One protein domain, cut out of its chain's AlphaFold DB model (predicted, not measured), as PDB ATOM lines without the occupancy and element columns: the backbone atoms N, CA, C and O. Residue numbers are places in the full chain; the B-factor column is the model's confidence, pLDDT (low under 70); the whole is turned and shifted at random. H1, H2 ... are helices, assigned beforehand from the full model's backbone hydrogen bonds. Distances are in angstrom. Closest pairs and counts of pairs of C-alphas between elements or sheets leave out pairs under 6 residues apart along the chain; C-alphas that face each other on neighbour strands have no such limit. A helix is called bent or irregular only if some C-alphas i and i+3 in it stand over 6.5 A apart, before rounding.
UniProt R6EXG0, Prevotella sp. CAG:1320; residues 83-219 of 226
ATOM      1  N   ASN A  83     -34.013   1.513 -28.369       88.19
ATOM      2  CA  ASN A  83     -34.340   2.879 -28.018       88.19
ATOM      3  C   ASN A  83     -33.365   3.874 -28.676       88.19
ATOM      4  O   ASN A  83     -32.213   4.020 -28.284       88.19
ATOM      5  N   LEU A  84     -33.851   4.615 -29.675       86.62
ATOM      6  CA  LEU A  84     -33.077   5.630 -30.409       86.62
ATOM      7  C   LEU A  84     -33.212   7.055 -29.814       86.62
ATOM      8  O   LEU A  84     -32.907   8.068 -30.471       86.62
ATOM      9  N   GLN A  85     -33.734   7.174 -28.592       88.50
ATOM     10  CA  GLN A  85     -33.855   8.443 -27.873       88.50
ATOM     11  C   GLN A  85     -32.511   8.898 -27.273       88.50
ATOM     12  O   GLN A  85     -31.485   8.238 -27.423       88.50
ATOM     13  N   LEU A  86     -32.480  10.100 -26.690       88.62
ATOM     14  CA  LEU A  86     -31.241  10.667 -26.140       88.62
ATOM     15  C   LEU A  86     -30.835   9.980 -24.834       88.62
ATOM     16  O   LEU A  86     -29.652   9.833 -24.562       88.62
ATOM     17  N   GLU A  87     -31.816   9.556 -24.054       89.69
ATOM     18  CA  GLU A  87     -31.640   8.903 -22.766       89.69
ATOM     19  C   GLU A  87     -30.870   7.595 -22.925       89.69
ATOM     20  O   GLU A  87     -29.872   7.378 -22.246       89.69
ATOM     21  N   GLU A  88     -31.284   6.770 -23.889       89.06
ATOM     22  CA  GLU A  88     -30.604   5.510 -24.182       89.06
ATOM     23  C   GLU A  88     -29.187   5.744 -24.710       89.06
ATOM     24  O   GLU A  88     -28.252   5.023 -24.362       89.06
ATOM     25  N   PHE A  89     -29.002   6.791 -25.521       90.00
ATOM     26  CA  PHE A  89     -27.685   7.151 -26.034       90.00
ATOM     27  C   PHE A  89     -26.671   7.392 -24.907       90.00
ATOM     28  O   PHE A  89     -25.504   7.070 -25.102       90.00
ATOM     29  N   VAL A  90     -27.085   7.877 -23.729       91.56
ATOM     30  CA  VAL A  90     -26.177   8.050 -22.582       91.56
ATOM     31  C   VAL A  90     -25.565   6.718 -22.144       91.56
ATOM     32  O   VAL A  90     -24.352   6.654 -21.945       91.56
ATOM     33  N   PHE A  91     -26.363   5.651 -22.048       89.81
ATOM     34  CA  PHE A  91     -25.877   4.324 -21.654       89.81
ATOM     35  C   PHE A  91     -24.879   3.767 -22.674       89.81
ATOM     36  O   PHE A  91     -23.769   3.375 -22.319       89.81
ATOM     37  N   TYR A  92     -25.227   3.809 -23.963       88.19
ATOM     38  CA  TYR A  92     -24.335   3.330 -25.024       88.19
ATOM     39  C   TYR A  92     -23.075   4.192 -25.173       88.19
ATOM     40  O   TYR A  92     -22.001   3.671 -25.469       88.19
ATOM     41  N   PHE A  93     -23.174   5.503 -24.950       88.62
ATOM     42  CA  PHE A  93     -22.018   6.393 -24.987       88.62
ATOM     43  C   PHE A  93     -21.070   6.138 -23.814       88.62
ATOM     44  O   PHE A  93     -19.858   6.120 -24.011       88.62
ATOM     45  N   LEU A  94     -21.595   5.877 -22.614       88.19
ATOM     46  CA  LEU A  94     -20.765   5.493 -21.474       88.19
ATOM     47  C   LEU A  94     -20.048   4.161 -21.724       88.19
ATOM     48  O   LEU A  94     -18.853   4.059 -21.459       88.19
ATOM     49  N   LEU A  95     -20.743   3.177 -22.299       86.75
ATOM     50  CA  LEU A  95     -20.128   1.913 -22.705       86.75
ATOM     51  C   LEU A  95     -18.987   2.129 -23.701       86.75
ATOM     52  O   LEU A  95     -17.920   1.537 -23.549       86.75
ATOM     53  N   PHE A  96     -19.187   3.006 -24.688       86.88
ATOM     54  CA  PHE A  96     -18.138   3.400 -25.624       86.88
ATOM     55  C   PHE A  96     -16.939   4.035 -24.904       86.88
ATOM     56  O   PHE A  96     -15.806   3.668 -25.196       86.88
ATOM     57  N   LEU A  97     -17.156   4.928 -23.933       88.12
ATOM     58  CA  LEU A  97     -16.062   5.532 -23.161       88.12
ATOM     59  C   LEU A  97     -15.274   4.504 -22.332       88.12
ATOM     60  O   LEU A  97     -14.077   4.679 -22.139       88.12
ATOM     61  N   GLN A  98     -15.929   3.445 -21.850       86.31
ATOM     62  CA  GLN A  98     -15.297   2.403 -21.035       86.31
ATOM     63  C   GLN A  98     -14.569   1.339 -21.869       86.31
ATOM     64  O   GLN A  98     -13.513   0.862 -21.466       86.31
ATOM     65  N   THR A  99     -15.131   0.949 -23.015       85.56
ATOM     66  CA  THR A  99     -14.667  -0.210 -23.805       85.56
ATOM     67  C   THR A  99     -14.037   0.163 -25.145       85.56
ATOM     68  O   THR A  99     -13.377  -0.663 -25.769       85.56
ATOM     69  N   GLY A 100     -14.267   1.385 -25.630       82.50
ATOM     70  CA  GLY A 100     -13.911   1.823 -26.981       82.50
ATOM     71  C   GLY A 100     -14.824   1.281 -28.091       82.50
ATOM     72  O   GLY A 100     -14.596   1.579 -29.263       82.50
ATOM     73  N   ILE A 101     -15.862   0.500 -27.766       77.06
ATOM     74  CA  ILE A 101     -16.715  -0.167 -28.760       77.06
ATOM     75  C   ILE A 101     -17.833   0.768 -29.229       77.06
ATOM     76  O   ILE A 101     -18.644   1.251 -28.440       77.06
ATOM     77  N   ILE A 102     -17.916   0.992 -30.543       72.50
ATOM     78  CA  ILE A 102     -18.990   1.776 -31.165       72.50
ATOM     79  C   ILE A 102     -20.138   0.844 -31.571       72.50
ATOM     80  O   ILE A 102     -19.966  -0.054 -32.392       72.50
ATOM     81  N   ILE A 103     -21.335   1.091 -31.030       74.56
ATOM     82  CA  ILE A 103     -22.537   0.271 -31.265       74.56
ATOM     83  C   ILE A 103     -23.570   1.043 -32.105       74.56
ATOM     84  O   ILE A 103     -23.500   2.263 -32.269       74.56
ATOM     85  N   ARG A 104     -24.554   0.319 -32.651       73.94
ATOM     86  CA  ARG A 104     -25.621   0.801 -33.547       73.94
ATOM     87  C   ARG A 104     -26.311   2.078 -33.051       73.94
ATOM     88  O   ARG A 104     -26.467   3.011 -33.838       73.94
ATOM     89  N   VAL A 105     -26.675   2.149 -31.767       75.75
ATOM     90  CA  VAL A 105     -27.343   3.324 -31.168       75.75
ATOM     91  C   VAL A 105     -26.439   4.562 -31.212       75.75
ATOM     92  O   VAL A 105     -26.896   5.635 -31.609       75.75
ATOM     93  N   CYS A 106     -25.143   4.418 -30.907       77.56
ATOM     94  CA  CYS A 106     -24.168   5.508 -31.022       77.56
ATOM     95  C   CYS A 106     -24.025   5.984 -32.469       77.56
ATOM     96  O   CYS A 106     -24.102   7.183 -32.726       77.56
ATOM     97  N   VAL A 107     -23.875   5.059 -33.423       78.50
ATOM     98  CA  VAL A 107     -23.755   5.403 -34.852       78.50
ATOM     99  C   VAL A 107     -24.997   6.144 -35.338       78.50
ATOM    100  O   VAL A 107     -24.877   7.194 -35.971       78.50
ATOM    101  N   HIS A 108     -26.193   5.645 -35.007       78.56
ATOM    102  CA  HIS A 108     -27.442   6.316 -35.354       78.56
ATOM    103  C   HIS A 108     -27.487   7.722 -34.765       78.56
ATOM    104  O   HIS A 108     -27.783   8.670 -35.485       78.56
ATOM    105  N   PHE A 109     -27.185   7.885 -33.478       80.88
ATOM    106  CA  PHE A 109     -27.264   9.188 -32.832       80.88
ATOM    107  C   PHE A 109     -26.264  10.184 -33.440       80.88
ATOM    108  O   PHE A 109     -26.646  11.299 -33.797       80.88
ATOM    109  N   LEU A 110     -25.008   9.777 -33.639       81.00
ATOM    110  CA  LEU A 110     -23.971  10.625 -34.229       81.00
ATOM    111  C   LEU A 110     -24.322  11.026 -35.665       81.00
ATOM    112  O   LEU A 110     -24.325  12.213 -35.990       81.00
ATOM    113  N   ILE A 111     -24.673  10.066 -36.524       78.25
ATOM    114  CA  ILE A 111     -24.992  10.351 -37.927       78.25
ATOM    115  C   ILE A 111     -26.316  11.101 -38.031       78.25
ATOM    116  O   ILE A 111     -26.383  12.153 -38.655       78.25
ATOM    117  N   ALA A 112     -27.384  10.587 -37.425       75.75
ATOM    118  CA  ALA A 112     -28.716  11.131 -37.625       75.75
ATOM    119  C   ALA A 112     -28.943  12.432 -36.858       75.75
ATOM    120  O   ALA A 112     -29.691  13.259 -37.361       75.75
ATOM    121  N   LYS A 113     -28.342  12.653 -35.680       78.38
ATOM    122  CA  LYS A 113     -28.637  13.828 -34.835       78.38
ATOM    123  C   LYS A 113     -27.498  14.840 -34.714       78.38
ATOM    124  O   LYS A 113     -27.788  15.973 -34.336       78.38
ATOM    125  N   ILE A 114     -26.254  14.492 -35.061       80.19
ATOM    126  CA  ILE A 114     -25.110  15.425 -35.014       80.19
ATOM    127  C   ILE A 114     -24.609  15.762 -36.422       80.19
ATOM    128  O   ILE A 114     -24.789  16.889 -36.888       80.19
ATOM    129  N   PHE A 115     -24.038  14.790 -37.136       76.88
ATOM    130  CA  PHE A 115     -23.457  15.013 -38.463       76.88
ATOM    131  C   PHE A 115     -24.516  15.318 -39.523       76.88
ATOM    132  O   PHE A 115     -24.311  16.178 -40.373       76.88
ATOM    133  N   GLY A 116     -25.678  14.673 -39.450       72.31
ATOM    134  CA  GLY A 116     -26.774  14.871 -40.392       72.31
ATOM    135  C   GLY A 116     -27.240  16.329 -40.449       72.31
ATOM    136  O   GLY A 116     -27.268  16.903 -41.538       72.31
ATOM    137  N   PRO A 117     -27.538  16.969 -39.302       74.25
ATOM    138  CA  PRO A 117     -27.788  18.404 -39.228       74.25
ATOM    139  C   PRO A 117     -26.646  19.294 -39.709       74.25
ATOM    140  O   PRO A 117     -26.915  20.360 -40.255       74.25
ATOM    141  N   PHE A 118     -25.396  18.881 -39.516       75.69
ATOM    142  CA  PHE A 118     -24.240  19.658 -39.956       75.69
ATOM    143  C   PHE A 118     -24.077  19.634 -41.486       75.69
ATOM    144  O   PHE A 118     -23.826  20.671 -42.091       75.69
ATOM    145  N   ILE A 119     -24.287  18.474 -42.118       68.50
ATOM    146  CA  ILE A 119     -24.091  18.269 -43.563       68.50
ATOM    147  C   ILE A 119     -25.331  18.686 -44.370       68.50
ATOM    148  O   ILE A 119     -25.216  19.340 -45.404       68.50
ATOM    149  N   TRP A 120     -26.531  18.319 -43.910       65.12
ATOM    150  CA  TRP A 120     -27.790  18.497 -44.652       65.12
ATOM    151  C   TRP A 120     -28.780  19.444 -43.961       65.12
ATOM    152  O   TRP A 120     -29.948  19.542 -44.361       65.12
ATOM    153  N   GLY A 121     -28.356  20.139 -42.903       69.69
ATOM    154  CA  GLY A 121     -29.249  20.965 -42.096       69.69
ATOM    155  C   GLY A 121     -30.353  20.138 -41.435       69.69
ATOM    156  O   GLY A 121     -30.302  18.914 -41.318       69.69
ATOM    157  N   ARG A 122     -31.467  20.785 -41.082       62.97
ATOM    158  CA  ARG A 122     -32.646  20.082 -40.532       62.97
ATOM    159  C   ARG A 122     -33.378  19.203 -41.561       62.97
ATOM    160  O   ARG A 122     -34.470  18.722 -41.267       62.97
ATOM    161  N   GLY A 123     -32.819  19.021 -42.761       60.16
ATOM    162  CA  GLY A 123     -33.403  18.237 -43.843       60.16
ATOM    163  C   GLY A 123     -33.466  16.745 -43.525       60.16
ATOM    164  O   GLY A 123     -34.527  16.151 -43.645       60.16
ATOM    165  N   PHE A 124     -32.386  16.128 -43.046       62.22
ATOM    166  CA  PHE A 124     -32.364  14.670 -42.868       62.22
ATOM    167  C   PHE A 124     -33.292  14.190 -41.734       62.22
ATOM    168  O   PHE A 124     -34.283  13.504 -41.983       62.22
ATOM    169  N   CYS A 125     -33.062  14.633 -40.492       65.81
ATOM    170  CA  CYS A 125     -33.926  14.273 -39.354       65.81
ATOM    171  C   CYS A 125     -35.338  14.839 -39.508       65.81
ATOM    172  O   CYS A 125     -36.303  14.257 -39.022       65.81
ATOM    173  N   GLY A 126     -35.470  15.990 -40.176       69.06
ATOM    174  CA  GLY A 126     -36.760  16.621 -40.402       69.06
ATOM    175  C   GLY A 126     -37.703  15.725 -41.197       69.06
ATOM    176  O   GLY A 126     -38.886  15.711 -40.892       69.06
ATOM    177  N   TRP A 127     -37.217  14.964 -42.174       75.69
ATOM    178  CA  TRP A 127     -38.066  14.121 -43.026       75.69
ATOM    179  C   TRP A 127     -38.228  12.681 -42.524       75.69
ATOM    180  O   TRP A 127     -39.038  11.942 -43.075       75.69
ATOM    181  N   ALA A 128     -37.525  12.311 -41.451       76.56
ATOM    182  CA  ALA A 128     -37.505  10.963 -40.887       76.56
ATOM    183  C   ALA A 128     -37.698  10.956 -39.355       76.56
ATOM    184  O   ALA A 128     -37.004  10.250 -38.630       76.56
ATOM    185  N   CYS A 129     -38.630  11.767 -38.843       82.62
ATOM    186  CA  CYS A 129     -38.905  11.878 -37.407       82.62
ATOM    187  C   CYS A 129     -40.224  11.193 -37.016       82.62
ATOM    188  O   CYS A 129     -41.301  11.678 -37.369       82.62
ATOM    189  N   TRP A 130     -40.167  10.131 -36.206       86.50
ATOM    190  CA  TRP A 130     -41.374   9.455 -35.704       86.50
ATOM    191  C   TRP A 130     -42.212  10.341 -34.762       86.50
ATOM    192  O   TRP A 130     -43.439  10.275 -34.769       86.50
ATOM    193  N   THR A 131     -41.586  11.236 -33.991       86.62
ATOM    194  CA  THR A 131     -42.320  12.199 -33.154       86.62
ATOM    195  C   THR A 131     -43.082  13.208 -34.015       86.62
ATOM    196  O   THR A 131     -44.270  13.449 -33.801       86.62
ATOM    197  N   GLY A 132     -42.425  13.750 -35.046       84.62
ATOM    198  CA  GLY A 132     -43.043  14.655 -36.016       84.62
ATOM    199  C   GLY A 132     -44.180  13.993 -36.795       84.62
ATOM    200  O   GLY A 132     -45.192  14.639 -37.052       84.62
ATOM    201  N   ALA A 133     -44.062  12.695 -37.091       88.69
ATOM    202  CA  ALA A 133     -45.093  11.933 -37.790       88.69
ATOM    203  C   ALA A 133     -46.456  11.958 -37.087       88.69
ATOM    204  O   ALA A 133     -47.468  11.895 -37.773       88.69
ATOM    205  N   ILE A 134     -46.499  12.088 -35.757       88.44
ATOM    206  CA  ILE A 134     -47.753  12.233 -35.001       88.44
ATOM    207  C   ILE A 134     -48.111  13.714 -34.837       88.44
ATOM    208  O   ILE A 134     -49.227  14.133 -35.147       88.44
ATOM    209  N   LEU A 135     -47.157  14.537 -34.390       88.69
ATOM    210  CA  LEU A 135     -47.425  15.935 -34.033       88.69
ATOM    211  C   LEU A 135     -47.834  16.810 -35.226       88.69
ATOM    212  O   LEU A 135     -48.573  17.780 -35.055       88.69
ATOM    213  N   GLU A 136     -47.400  16.484 -36.445       87.00
ATOM    214  CA  GLU A 136     -47.758  17.257 -37.640       87.00
ATOM    215  C   GLU A 136     -49.220  17.102 -38.072       87.00
ATOM    216  O   GLU A 136     -49.714  17.938 -38.841       87.00
ATOM    217  N   TRP A 137     -49.915  16.076 -37.574       87.12
ATOM    218  CA  TRP A 137     -51.332  15.822 -37.847       87.12
ATOM    219  C   TRP A 137     -52.279  16.469 -36.837       87.12
ATOM    220  O   TRP A 137     -53.491  16.438 -37.048       87.12
ATOM    221  N   LEU A 138     -51.756  17.115 -35.790       89.81
ATOM    222  CA  LEU A 138     -52.588  17.834 -34.828       89.81
ATOM    223  C   LEU A 138     -53.419  18.936 -35.522       89.81
ATOM    224  O   LEU A 138     -52.883  19.691 -36.345       89.81
ATOM    225  N   PRO A 139     -54.712  19.094 -35.174       89.12
ATOM    226  CA  PRO A 139     -55.635  20.028 -35.823       89.12
ATOM    227  C   PRO A 139     -55.451  21.487 -35.352       89.12
ATOM    228  O   PRO A 139     -56.415  22.194 -35.073       89.12
ATOM    229  N   ILE A 140     -54.207  21.967 -35.265       86.75
ATOM    230  CA  ILE A 140     -53.874  23.324 -34.805       86.75
ATOM    231  C   ILE A 140     -53.653  24.221 -36.023       86.75
ATOM    232  O   ILE A 140     -52.679  24.060 -36.764       86.75
ATOM    233  N   LYS A 141     -54.548  25.183 -36.254       82.12
ATOM    234  CA  LYS A 141     -54.462  26.083 -37.417       82.12
ATOM    235  C   LYS A 141     -53.500  27.244 -37.166       82.12
ATOM    236  O   LYS A 141     -52.775  27.640 -38.081       82.12
ATOM    237  N   GLU A 142     -53.451  27.761 -35.943       83.94
ATOM    238  CA  GLU A 142     -52.598  28.890 -35.584       83.94
ATOM    239  C   GLU A 142     -51.124  28.487 -35.457       83.94
ATOM    240  O   GLU A 142     -50.783  27.391 -35.027       83.94
ATOM    241  N   ASN A 143     -50.218  29.397 -35.811       84.81
ATOM    242  CA  ASN A 143     -48.785  29.225 -35.584       84.81
ATOM    243  C   ASN A 143     -48.249  30.388 -34.750       84.81
ATOM    244  O   ASN A 143     -47.475  31.214 -35.240       84.81
ATOM    245  N   LYS A 144     -48.701  30.481 -33.492       85.56
ATOM    246  CA  LYS A 144     -48.256  31.553 -32.597       85.56
ATOM    247  C   LYS A 144     -46.743  31.462 -32.370       85.56
ATOM    248  O   LYS A 144     -46.156  30.377 -32.308       85.56
ATOM    249  N   LYS A 145     -46.067  32.610 -32.297       83.06
ATOM    250  CA  LYS A 145     -44.659  32.641 -31.884       83.06
ATOM    251  C   LYS A 145     -44.600  32.321 -30.392       83.06
ATOM    252  O   LYS A 145     -45.331  32.914 -29.607       83.06
ATOM    253  N   ILE A 146     -43.750  31.365 -30.023       83.12
ATOM    254  CA  ILE A 146     -43.484  31.070 -28.614       83.12
ATOM    255  C   ILE A 146     -42.517  32.151 -28.115       83.12
ATOM    256  O   ILE A 146     -41.528  32.419 -28.807       83.12
ATOM    257  N   PRO A 147     -42.773  32.783 -26.957       85.31
ATOM    258  CA  PRO A 147     -41.842  33.742 -26.377       85.31
ATOM    259  C   PRO A 147     -40.452  33.125 -26.182       85.31
ATOM    260  O   PRO A 147     -40.317  31.950 -25.826       85.31
ATOM    261  N   VAL A 148     -39.398  33.921 -26.377       83.50
ATOM    262  CA  VAL A 148     -38.005  33.441 -26.294       83.50
ATOM    263  C   VAL A 148     -37.705  32.823 -24.924       83.50
ATOM    264  O   VAL A 148     -37.061  31.779 -24.852       83.50
ATOM    265  N   ASN A 149     -38.263  33.393 -23.853       85.69
ATOM    266  CA  ASN A 149     -38.117  32.876 -22.488       85.69
ATOM    267  C   ASN A 149     -38.644  31.443 -22.360       85.69
ATOM    268  O   ASN A 149     -37.965  30.588 -21.800       85.69
ATOM    269  N   LEU A 150     -39.795  31.143 -22.971       84.06
ATOM    270  CA  LEU A 150     -40.354  29.792 -22.986       84.06
ATOM    271  C   LEU A 150     -39.574  28.836 -23.895       84.06
ATOM    272  O   LEU A 150     -39.561  27.629 -23.675       84.06
ATOM    273  N   THR A 151     -38.860  29.351 -24.891       81.94
ATOM    274  CA  THR A 151     -37.997  28.507 -25.730       81.94
ATOM    275  C   THR A 151     -36.820  27.936 -24.926       81.94
ATOM    276  O   THR A 151     -36.292  26.886 -25.290       81.94
ATOM    277  N   ARG A 152     -36.440  28.558 -23.798       86.69
ATOM    278  CA  ARG A 152     -35.398  28.045 -22.890       86.69
ATOM    279  C   ARG A 152     -35.797  26.743 -22.187       86.69
ATOM    280  O   ARG A 152     -34.903  25.977 -21.843       86.69
ATOM    281  N   TYR A 153     -37.093  26.423 -22.064       86.25
ATOM    282  CA  TYR A 153     -37.550  25.154 -21.470       86.25
ATOM    283  C   TYR A 153     -37.031  23.910 -22.212       86.25
ATOM    284  O   TYR A 153     -36.940  22.840 -21.618       86.25
ATOM    285  N   ARG A 154     -36.594  24.040 -23.475       85.81
ATOM    286  CA  ARG A 154     -35.912  22.944 -24.186       85.81
ATOM    287  C   ARG A 154     -34.632  22.481 -23.487       85.81
ATOM    288  O   ARG A 154     -34.300  21.306 -23.567       85.81
ATOM    289  N   TYR A 155     -33.928  23.387 -22.801       89.44
ATOM    290  CA  TYR A 155     -32.722  23.041 -22.051       89.44
ATOM    291  C   TYR A 155     -33.064  22.280 -20.775       89.44
ATOM    292  O   TYR A 155     -32.320  21.388 -20.406       89.44
ATOM    293  N   ILE A 156     -34.214  22.562 -20.154       90.06
ATOM    294  CA  ILE A 156     -34.704  21.768 -19.020       90.06
ATOM    295  C   ILE A 156     -34.997  20.340 -19.479       90.06
ATOM    296  O   ILE A 156     -34.513  19.404 -18.858       90.06
ATOM    297  N   SER A 157     -35.698  20.165 -20.608       88.62
ATOM    298  CA  SER A 157     -35.897  18.828 -21.186       88.62
ATOM    299  C   SER A 157     -34.563  18.136 -21.463       88.62
ATOM    300  O   SER A 157     -34.412  16.985 -21.091       88.62
ATOM    301  N   LEU A 158     -33.590  18.835 -22.057       91.00
ATOM    302  CA  LEU A 158     -32.264  18.277 -22.334       91.00
ATOM    303  C   LEU A 158     -31.536  17.839 -21.055       91.00
ATOM    304  O   LEU A 158     -30.988  16.741 -21.009       91.00
ATOM    305  N   ILE A 159     -31.542  18.687 -20.024       93.62
ATOM    306  CA  ILE A 159     -30.929  18.394 -18.725       93.62
ATOM    307  C   ILE A 159     -31.606  17.186 -18.082       93.62
ATOM    308  O   ILE A 159     -30.910  16.338 -17.548       93.62
ATOM    309  N   ILE A 160     -32.932  17.068 -18.165       92.38
ATOM    310  CA  ILE A 160     -33.666  15.913 -17.634       92.38
ATOM    311  C   ILE A 160     -33.305  14.637 -18.410       92.38
ATOM    312  O   ILE A 160     -32.960  13.633 -17.790       92.38
ATOM    313  N   SER A 161     -33.316  14.678 -19.747       91.06
ATOM    314  CA  SER A 161     -32.997  13.522 -20.599       91.06
ATOM    315  C   SER A 161     -31.564  13.012 -20.411       91.06
ATOM    316  O   SER A 161     -31.315  11.824 -20.579       91.06
ATOM    317  N   LEU A 162     -30.614  13.888 -20.072       93.44
ATOM    318  CA  LEU A 162     -29.233  13.497 -19.766       93.44
ATOM    319  C   LEU A 162     -29.046  13.142 -18.287       93.44
ATOM    320  O   LEU A 162     -28.377  12.170 -17.954       93.44
ATOM    321  N   GLY A 163     -29.643  13.929 -17.398       94.31
ATOM    322  CA  GLY A 163     -29.450  13.838 -15.959       94.31
ATOM    323  C   GLY A 163     -30.060  12.582 -15.354       94.31
ATOM    324  O   GLY A 163     -29.443  12.005 -14.464       94.31
ATOM    325  N   ILE A 164     -31.218  12.117 -15.845       94.19
ATOM    326  CA  ILE A 164     -31.849  10.890 -15.333       94.19
ATOM    327  C   ILE A 164     -30.940   9.665 -15.558       94.19
ATOM    328  O   ILE A 164     -30.585   9.034 -14.561       94.19
ATOM    329  N   PRO A 165     -30.499   9.336 -16.793       93.50
ATOM    330  CA  PRO A 165     -29.582   8.215 -17.015       93.50
ATOM    331  C   PRO A 165     -28.278   8.336 -16.219       93.50
ATOM    332  O   PRO A 165     -27.855   7.364 -15.600       93.50
ATOM    333  N   ILE A 166     -27.672   9.530 -16.174       93.94
ATOM    334  CA  ILE A 166     -26.433   9.764 -15.413       93.94
ATOM    335  C   ILE A 166     -26.656   9.490 -13.921       93.94
ATOM    336  O   ILE A 166     -25.853   8.807 -13.295       93.94
ATOM    337  N   THR A 167     -27.757   9.981 -13.352       94.69
ATOM    338  CA  THR A 167     -28.076   9.766 -11.933       94.69
ATOM    339  C   THR A 167     -28.289   8.288 -11.634       94.69
ATOM    340  O   THR A 167     -27.764   7.790 -10.645       94.69
ATOM    341  N   LEU A 168     -29.003   7.564 -12.502       93.69
ATOM    342  CA  LEU A 168     -29.193   6.121 -12.345       93.69
ATOM    343  C   LEU A 168     -27.859   5.370 -12.326       93.69
ATOM    344  O   LEU A 168     -27.647   4.529 -11.457       93.69
ATOM    345  N   ILE A 169     -26.946   5.716 -13.235       92.69
ATOM    346  CA  ILE A 169     -25.601   5.130 -13.281       92.69
ATOM    347  C   ILE A 169     -24.856   5.379 -11.964       92.69
ATOM    348  O   ILE A 169     -24.294   4.448 -11.393       92.69
ATOM    349  N   LEU A 170     -24.880   6.614 -11.453       92.62
ATOM    350  CA  LEU A 170     -24.210   6.979 -10.197       92.62
ATOM    351  C   LEU A 170     -24.798   6.263  -8.973       92.62
ATOM    352  O   LEU A 170     -24.077   6.004  -8.014       92.62
ATOM    353  N   LEU A 171     -26.087   5.920  -9.010       96.12
ATOM    354  CA  LEU A 171     -26.772   5.152  -7.965       96.12
ATOM    355  C   LEU A 171     -26.560   3.631  -8.083       96.12
ATOM    356  O   LEU A 171     -27.161   2.876  -7.323       96.12
ATOM    357  N   GLY A 172     -25.725   3.168  -9.019       91.88
ATOM    358  CA  GLY A 172     -25.424   1.746  -9.199       91.88
ATOM    359  C   GLY A 172     -26.508   0.962  -9.943       91.88
ATOM    360  O   GLY A 172     -26.588  -0.254  -9.794       91.88
ATOM    361  N   TYR A 173     -27.352   1.631 -10.737       93.44
ATOM    362  CA  TYR A 173     -28.315   0.955 -11.608       93.44
ATOM    363  C   TYR A 173     -27.595   0.044 -12.611       93.44
ATOM    364  O   TYR A 173     -26.661   0.478 -13.287       93.44
ATOM    365  N   ASP A 174     -28.058  -1.198 -12.753       90.75
ATOM    366  CA  ASP A 174     -27.503  -2.173 -13.697       90.75
ATOM    367  C   ASP A 174     -27.961  -1.891 -15.140       90.75
ATOM    368  O   ASP A 174     -28.771  -2.600 -15.742       90.75
ATOM    369  N   TRP A 175     -27.457  -0.793 -15.696       89.38
ATOM    370  CA  TRP A 175     -27.790  -0.343 -17.043       89.38
ATOM    371  C   TRP A 175     -27.259  -1.292 -18.127       89.38
ATOM    372  O   TRP A 175     -27.855  -1.375 -19.199       89.38
ATOM    373  N   ILE A 176     -26.189  -2.048 -17.859       87.69
ATOM    374  CA  ILE A 176     -25.623  -3.002 -18.821       87.69
ATOM    375  C   ILE A 176     -26.633  -4.118 -19.086       87.69
ATOM    376  O   ILE A 176     -27.062  -4.304 -20.224       87.69
ATOM    377  N   ASN A 177     -27.106  -4.806 -18.045       87.06
ATOM    378  CA  ASN A 177     -28.035  -5.919 -18.240       87.06
ATOM    379  C   ASN A 177     -29.439  -5.467 -18.657       87.06
ATOM    380  O   ASN A 177     -30.163  -6.228 -19.307       87.06
ATOM    381  N   MET A 178     -29.826  -4.237 -18.308       87.12
ATOM    382  CA  MET A 178     -31.171  -3.710 -18.548       87.12
ATOM    383  C   MET A 178     -31.339  -2.992 -19.891       87.12
ATOM    384  O   MET A 178     -32.453  -2.980 -20.421       87.12
ATOM    385  N   HIS A 179     -30.272  -2.412 -20.449       86.62
ATOM    386  CA  HIS A 179     -30.339  -1.577 -21.656       86.62
ATOM    387  C   HIS A 179     -29.398  -2.030 -22.767       86.62
ATOM    388  O   HIS A 179     -29.760  -1.957 -23.943       86.62
ATOM    389  N   ILE A 180     -28.204  -2.517 -22.425       83.69
ATOM    390  CA  ILE A 180     -27.203  -2.853 -23.432       83.69
ATOM    391  C   ILE A 180     -27.536  -4.198 -24.059       83.69
ATOM    392  O   ILE A 180     -27.562  -5.251 -23.418       83.69
ATOM    393  N   ASN A 181     -27.791  -4.145 -25.359       74.25
ATOM    394  CA  ASN A 181     -27.918  -5.330 -26.174       74.25
ATOM    395  C   ASN A 181     -26.536  -5.668 -26.742       74.25
ATOM    396  O   ASN A 181     -26.062  -5.030 -27.687       74.25
ATOM    397  N   GLU A 182     -25.865  -6.648 -26.141       63.00
ATOM    398  CA  GLU A 182     -24.678  -7.236 -26.756       63.00
ATOM    399  C   GLU A 182     -25.076  -7.953 -28.047       63.00
ATOM    400  O   GLU A 182     -26.200  -8.439 -28.189       63.00
ATOM    401  N   GLN A 183     -24.170  -7.969 -29.026       54.16
ATOM    402  CA  GLN A 183     -24.435  -8.507 -30.358       54.16
ATOM    403  C   GLN A 183     -24.746 -10.011 -30.291       54.16
ATOM    404  O   GLN A 183     -23.865 -10.856 -30.409       54.16
ATOM    405  N   GLY A 184     -26.026 -10.354 -30.148       46.94
ATOM    406  CA  GLY A 184     -26.520 -11.699 -30.391       46.94
ATOM    407  C   GLY A 184     -26.339 -12.038 -31.868       46.94
ATOM    408  O   GLY A 184     -26.890 -11.365 -32.741       46.94
ATOM    409  N   HIS A 185     -25.568 -13.087 -32.151       43.16
ATOM    410  CA  HIS A 185     -25.237 -13.573 -33.496       43.16
ATOM    411  C   HIS A 185     -26.439 -14.089 -34.322       43.16
ATOM    412  O   HIS A 185     -26.248 -14.568 -35.436       43.16
ATOM    413  N   ASN A 186     -27.682 -13.967 -33.834       45.00
ATOM    414  CA  ASN A 186     -28.863 -14.547 -34.471       45.00
ATOM    415  C   ASN A 186     -29.842 -13.463 -34.954       45.00
ATOM    416  O   ASN A 186     -30.298 -12.592 -34.223       45.00
ATOM    417  N   MET A 187     -30.141 -13.517 -36.248       52.09
ATOM    418  CA  MET A 187     -30.180 -12.345 -37.129       52.09
ATOM    419  C   MET A 187     -31.578 -12.044 -37.701       52.09
ATOM    420  O   MET A 187     -31.717 -11.517 -38.805       52.09
ATOM    421  N   PHE A 188     -32.639 -12.379 -36.959       50.22
ATOM    422  CA  PHE A 188     -34.024 -12.157 -37.407       50.22
ATOM    423  C   PHE A 188     -34.865 -11.344 -36.410       50.22
ATOM    424  O   PHE A 188     -35.567 -10.417 -36.808       50.22
ATOM    425  N   LEU A 189     -34.714 -11.598 -35.112       53.69
ATOM    426  CA  LEU A 189     -35.226 -10.766 -34.024       53.69
ATOM    427  C   LEU A 189     -34.221 -10.846 -32.872       53.69
ATOM    428  O   LEU A 189     -34.280 -11.768 -32.060       53.69
ATOM    429  N   ASN A 190     -33.285  -9.898 -32.804       58.25
ATOM    430  CA  ASN A 190     -32.557  -9.696 -31.559       58.25
ATOM    431  C   ASN A 190     -33.511  -8.950 -30.635       58.25
ATOM    432  O   ASN A 190     -33.719  -7.749 -30.780       58.25
ATOM    433  N   TYR A 191     -34.150  -9.680 -29.723       64.56
ATOM    434  CA  TYR A 191     -34.955  -9.055 -28.690       64.56
ATOM    435  C   TYR A 191     -34.018  -8.265 -27.783       64.56
ATOM    436  O   TYR A 191     -33.321  -8.850 -26.955       64.56
ATOM    437  N   GLY A 192     -34.010  -6.942 -27.931       74.19
ATOM    438  CA  GLY A 192     -33.352  -6.073 -26.969       74.19
ATOM    439  C   GLY A 192     -33.859  -6.296 -25.547       74.19
ATOM    440  O   GLY A 192     -34.849  -6.992 -25.267       74.19
ATOM    441  N   LYS A 193     -33.129  -5.719 -24.605       85.31
ATOM    442  CA  LYS A 193     -33.420  -5.909 -23.192       85.31
ATOM    443  C   LYS A 193     -34.787  -5.295 -22.846       85.31
ATOM    444  O   LYS A 193     -35.180  -4.274 -23.417       85.31
ATOM    445  N   PRO A 194     -35.548  -5.911 -21.925       85.88
ATOM    446  CA  PRO A 194     -36.861  -5.402 -21.540       85.88
ATOM    447  C   PRO A 194     -36.784  -4.003 -20.914       85.88
ATOM    448  O   PRO A 194     -37.710  -3.218 -21.106       85.88
ATOM    449  N   GLY A 195     -35.680  -3.661 -20.234       88.69
ATOM    450  CA  GLY A 195     -35.458  -2.318 -19.690       88.69
ATOM    451  C   GLY A 195     -35.448  -1.246 -20.779       88.69
ATOM    452  O   GLY A 195     -36.192  -0.273 -20.668       88.69
ATOM    453  N   SER A 196     -34.730  -1.479 -21.884       88.38
ATOM    454  CA  SER A 196     -34.722  -0.576 -23.048       88.38
ATOM    455  C   SER A 196     -36.122  -0.373 -23.647       88.38
ATOM    456  O   SER A 196     -36.525   0.758 -23.921       88.38
ATOM    457  N   LEU A 197     -36.921  -1.444 -23.767       90.44
ATOM    458  CA  LEU A 197     -38.302  -1.353 -24.260       90.44
ATOM    459  C   LEU A 197     -39.205  -0.540 -23.322       90.44
ATOM    460  O   LEU A 197     -39.959   0.318 -23.782       90.44
ATOM    461  N   ILE A 198     -39.147  -0.806 -22.014       91.56
ATOM    462  CA  ILE A 198     -39.935  -0.070 -21.017       91.56
ATOM    463  C   ILE A 198     -39.562   1.410 -21.075       91.56
ATOM    464  O   ILE A 198     -40.445   2.265 -21.144       91.56
ATOM    465  N   TRP A 199     -38.263   1.707 -21.128       91.88
ATOM    466  CA  TRP A 199     -37.758   3.068 -21.234       91.88
ATOM    467  C   TRP A 199     -38.238   3.757 -22.512       91.88
ATOM    468  O   TRP A 199     -38.743   4.876 -22.459       91.88
ATOM    469  N   PHE A 200     -38.159   3.070 -23.654       92.00
ATOM    470  CA  PHE A 200     -38.661   3.558 -24.935       92.00
ATOM    471  C   PHE A 200     -40.151   3.907 -24.862       92.00
ATOM    472  O   PHE A 200     -40.547   5.003 -25.269       92.00
ATOM    473  N   ILE A 201     -40.987   3.010 -24.334       93.38
ATOM    474  CA  ILE A 201     -42.439   3.214 -24.253       93.38
ATOM    475  C   ILE A 201     -42.767   4.376 -23.313       93.38
ATOM    476  O   ILE A 201     -43.458   5.313 -23.719       93.38
ATOM    477  N   VAL A 202     -42.257   4.344 -22.079       93.69
ATOM    478  CA  VAL A 202     -42.561   5.348 -21.048       93.69
ATOM    479  C   VAL A 202     -42.109   6.733 -21.499       93.69
ATOM    480  O   VAL A 202     -42.905   7.675 -21.484       93.69
ATOM    481  N   SER A 203     -40.874   6.856 -21.982       91.19
ATOM    482  CA  SER A 203     -40.343   8.133 -22.447       91.19
ATOM    483  C   SER A 203     -41.125   8.660 -23.647       91.19
ATOM    484  O   SER A 203     -41.504   9.830 -23.652       91.19
ATOM    485  N   ASN A 204     -41.443   7.830 -24.653       93.00
ATOM    486  CA  ASN A 204     -42.269   8.289 -25.779       93.00
ATOM    487  C   ASN A 204     -43.667   8.740 -25.327       93.00
ATOM    488  O   ASN A 204     -44.119   9.786 -25.791       93.00
ATOM    489  N   ILE A 205     -44.336   8.020 -24.419       94.19
ATOM    490  CA  ILE A 205     -45.646   8.433 -23.885       94.19
ATOM    491  C   ILE A 205     -45.540   9.815 -23.237       94.19
ATOM    492  O   ILE A 205     -46.310  10.711 -23.587       94.19
ATOM    493  N   ILE A 206     -44.559  10.019 -22.352       92.75
ATOM    494  CA  ILE A 206     -44.337  11.308 -21.684       92.75
ATOM    495  C   ILE A 206     -44.077  12.408 -22.720       92.75
ATOM    496  O   ILE A 206     -44.710  13.467 -22.668       92.75
ATOM    497  N   TYR A 207     -43.205  12.156 -23.702       90.19
ATOM    498  CA  TYR A 207     -42.912  13.120 -24.762       90.19
ATOM    499  C   TYR A 207     -44.144  13.488 -25.576       90.19
ATOM    500  O   TYR A 207     -44.374  14.674 -25.816       90.19
ATOM    501  N   TYR A 208     -44.946  12.510 -25.996       92.19
ATOM    502  CA  TYR A 208     -46.146  12.775 -26.780       92.19
ATOM    503  C   TYR A 208     -47.188  13.535 -25.967       92.19
ATOM    504  O   TYR A 208     -47.699  14.540 -26.456       92.19
ATOM    505  N   VAL A 209     -47.459  13.130 -24.723       94.25
ATOM    506  CA  VAL A 209     -48.422  13.817 -23.849       94.25
ATOM    507  C   VAL A 209     -48.013  15.275 -23.638       94.25
ATOM    508  O   VAL A 209     -48.815  16.179 -23.886       94.25
ATOM    509  N   LEU A 210     -46.755  15.528 -23.263       92.00
ATOM    510  CA  LEU A 210     -46.253  16.885 -23.048       92.00
ATOM    511  C   LEU A 210     -46.251  17.707 -24.339       92.00
ATOM    512  O   LEU A 210     -46.690  18.857 -24.332       92.00
ATOM    513  N   ALA A 211     -45.790  17.139 -25.456       90.19
ATOM    514  CA  ALA A 211     -45.730  17.851 -26.729       90.19
ATOM    515  C   ALA A 211     -47.123  18.216 -27.252       90.19
ATOM    516  O   ALA A 211     -47.329  19.348 -27.691       90.19
ATOM    517  N   ILE A 212     -48.088  17.296 -27.166       92.25
ATOM    518  CA  ILE A 212     -49.482  17.535 -27.553       92.25
ATOM    519  C   ILE A 212     -50.095  18.612 -26.652       92.25
ATOM    520  O   ILE A 212     -50.652  19.590 -27.159       92.25
ATOM    521  N   TRP A 213     -49.942  18.488 -25.331       93.06
ATOM    522  CA  TRP A 213     -50.465  19.462 -24.373       93.06
ATOM    523  C   TRP A 213     -49.899  20.868 -24.611       93.06
ATOM    524  O   TRP A 213     -50.657  21.834 -24.723       93.06
ATOM    525  N   LEU A 214     -48.576  20.992 -24.764       90.44
ATOM    526  CA  LEU A 214     -47.915  22.265 -25.059       90.44
ATOM    527  C   LEU A 214     -48.373  22.842 -26.404       90.44
ATOM    528  O   LEU A 214     -48.619  24.047 -26.500       90.44
ATOM    529  N   ALA A 215     -48.510  22.005 -27.437       90.12
ATOM    530  CA  ALA A 215     -48.945  22.442 -28.759       90.12
ATOM    531  C   ALA A 215     -50.337  23.087 -28.708       90.12
ATOM    532  O   ALA A 215     -50.515  24.192 -29.233       90.12
ATOM    533  N   PHE A 216     -51.294  22.456 -28.021       91.75
ATOM    534  CA  PHE A 216     -52.636  23.011 -27.831       91.75
ATOM    535  C   PHE A 216     -52.635  24.252 -26.936       91.75
ATOM    536  O   PHE A 216     -53.200  25.277 -27.324       91.75
ATOM    537  N   LYS A 217     -51.945  24.211 -25.789       91.31
ATOM    538  CA  LYS A 217     -51.871  25.332 -24.836       91.31
ATOM    539  C   LYS A 217     -51.349  26.610 -25.487       91.31
ATOM    540  O   LYS A 217     -51.924  27.681 -25.312       91.31
ATOM    541  N   PHE A 218     -50.277  26.504 -26.268       89.12
ATOM    542  CA  PHE A 218     -49.662  27.656 -26.929       89.12
ATOM    543  C   PHE A 218     -50.219  27.934 -28.328       89.12
ATOM    544  O   PHE A 218     -49.779  28.889 -28.972       89.12
ATOM    545  N   ARG A 219     -51.179  27.126 -28.807       87.38
ATOM    546  CA  ARG A 219     -51.686  27.139 -30.191       87.38
ATOM    547  C   ARG A 219     -50.541  27.233 -31.198       87.38
ATOM    548  O   ARG A 219     -50.506  28.094 -32.086       87.38
TER     549      ARG A 219
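Overview. This is residues 83 to 219 of the 226 residues of a protein of Prevotella sp. CAG:1320 (UniProt R6EXG0). What shape do these atoms make? Three long helices, H2, H6 and H8, stay apart from one another in an open frame, and H1 sits between H2 and H6, its early residues packing on both. At one end H7 packs on H1 and on the beginning of H8, while H3 and H4 lead from the last part of H2 towards H8. What is it made of, and how large is it? The printed part has 137 residues with eight named helices, H1 to H8 in chain order, and no named strand: the class is all helix. It is only just compact, close to loose, with a radius of gyration of the C-alphas of 17.0 A and spans of 50 by 34 by 27 A.

Along the chain. Where do the first helices run? H1, residues 86 to 99, begins at C-alpha 86 (-31.241, 10.667, -26.140) and is 20.0 A long; H2, residues 104 to 120, is 21.0 A long. H2 has a kink of 28 degrees near residue 114 and is irregular, only just: C-alphas 112 and 115 are 6.6 A apart. What follows? H3 is residues 123 to 127, H4 130 to 135 and H5 148 to 151. H6, residues 153 to 170, is 25.2 A long, with a kink of 27 degrees near residue 164. How does the printed part finish? After H7, residues 175 to 179, comes H8, residues 194 to 217, 34.4 A long, ending at C-alpha 217 (-51.871, 25.332, -24.836).

Arrangement. What touches H1, the hub? With residues 86 to 91 it touches residues 161 to 166 of H6, the same way at a steep tilt of 43 degrees; the closest C-alphas, of Glu 87 and Ser 161, are 5.3 A apart. It touches residues 105 to 109 of H2, closest at the C-alphas of Phe 89 and Cys 106, 6.3 A, opposite ways at a steep tilt of 68 degrees, only just short of about perpendicular. It also touches H7, closest at the C-alphas of Phe 91 and Trp 175, 6.8 A. What meets H8? H7 touches its residues 194 to 196, closest at the C-alphas of Met 178 and Gly 195, 4.6 A; H4 only just touches it, with 3 pairs of C-alphas within 8 A, closest at Leu 135 and Ile 212, 7.0 A. Are the backbones helical throughout? In H3, H7 and H8 every O i to N i+4 pair is within hydrogen-bond range; the counts are 9 of 10 in H1, 10 of 13 in H2, 1 of 2 in H4 and 13 of 14 in H6, and H5 is too short for such a pair.

Size, cuts and confidence. Which links are long? Those from H4 to H5 and from H7 to H8 are long, and the printed part has no cut. What stands free? Residues 148 to 156 do, of which 148 to 151 belong to H5 and 153 to 156 to H6. Where is confidence low? The pLDDT is under 70 at residues 119 to 126 and 182 to 191.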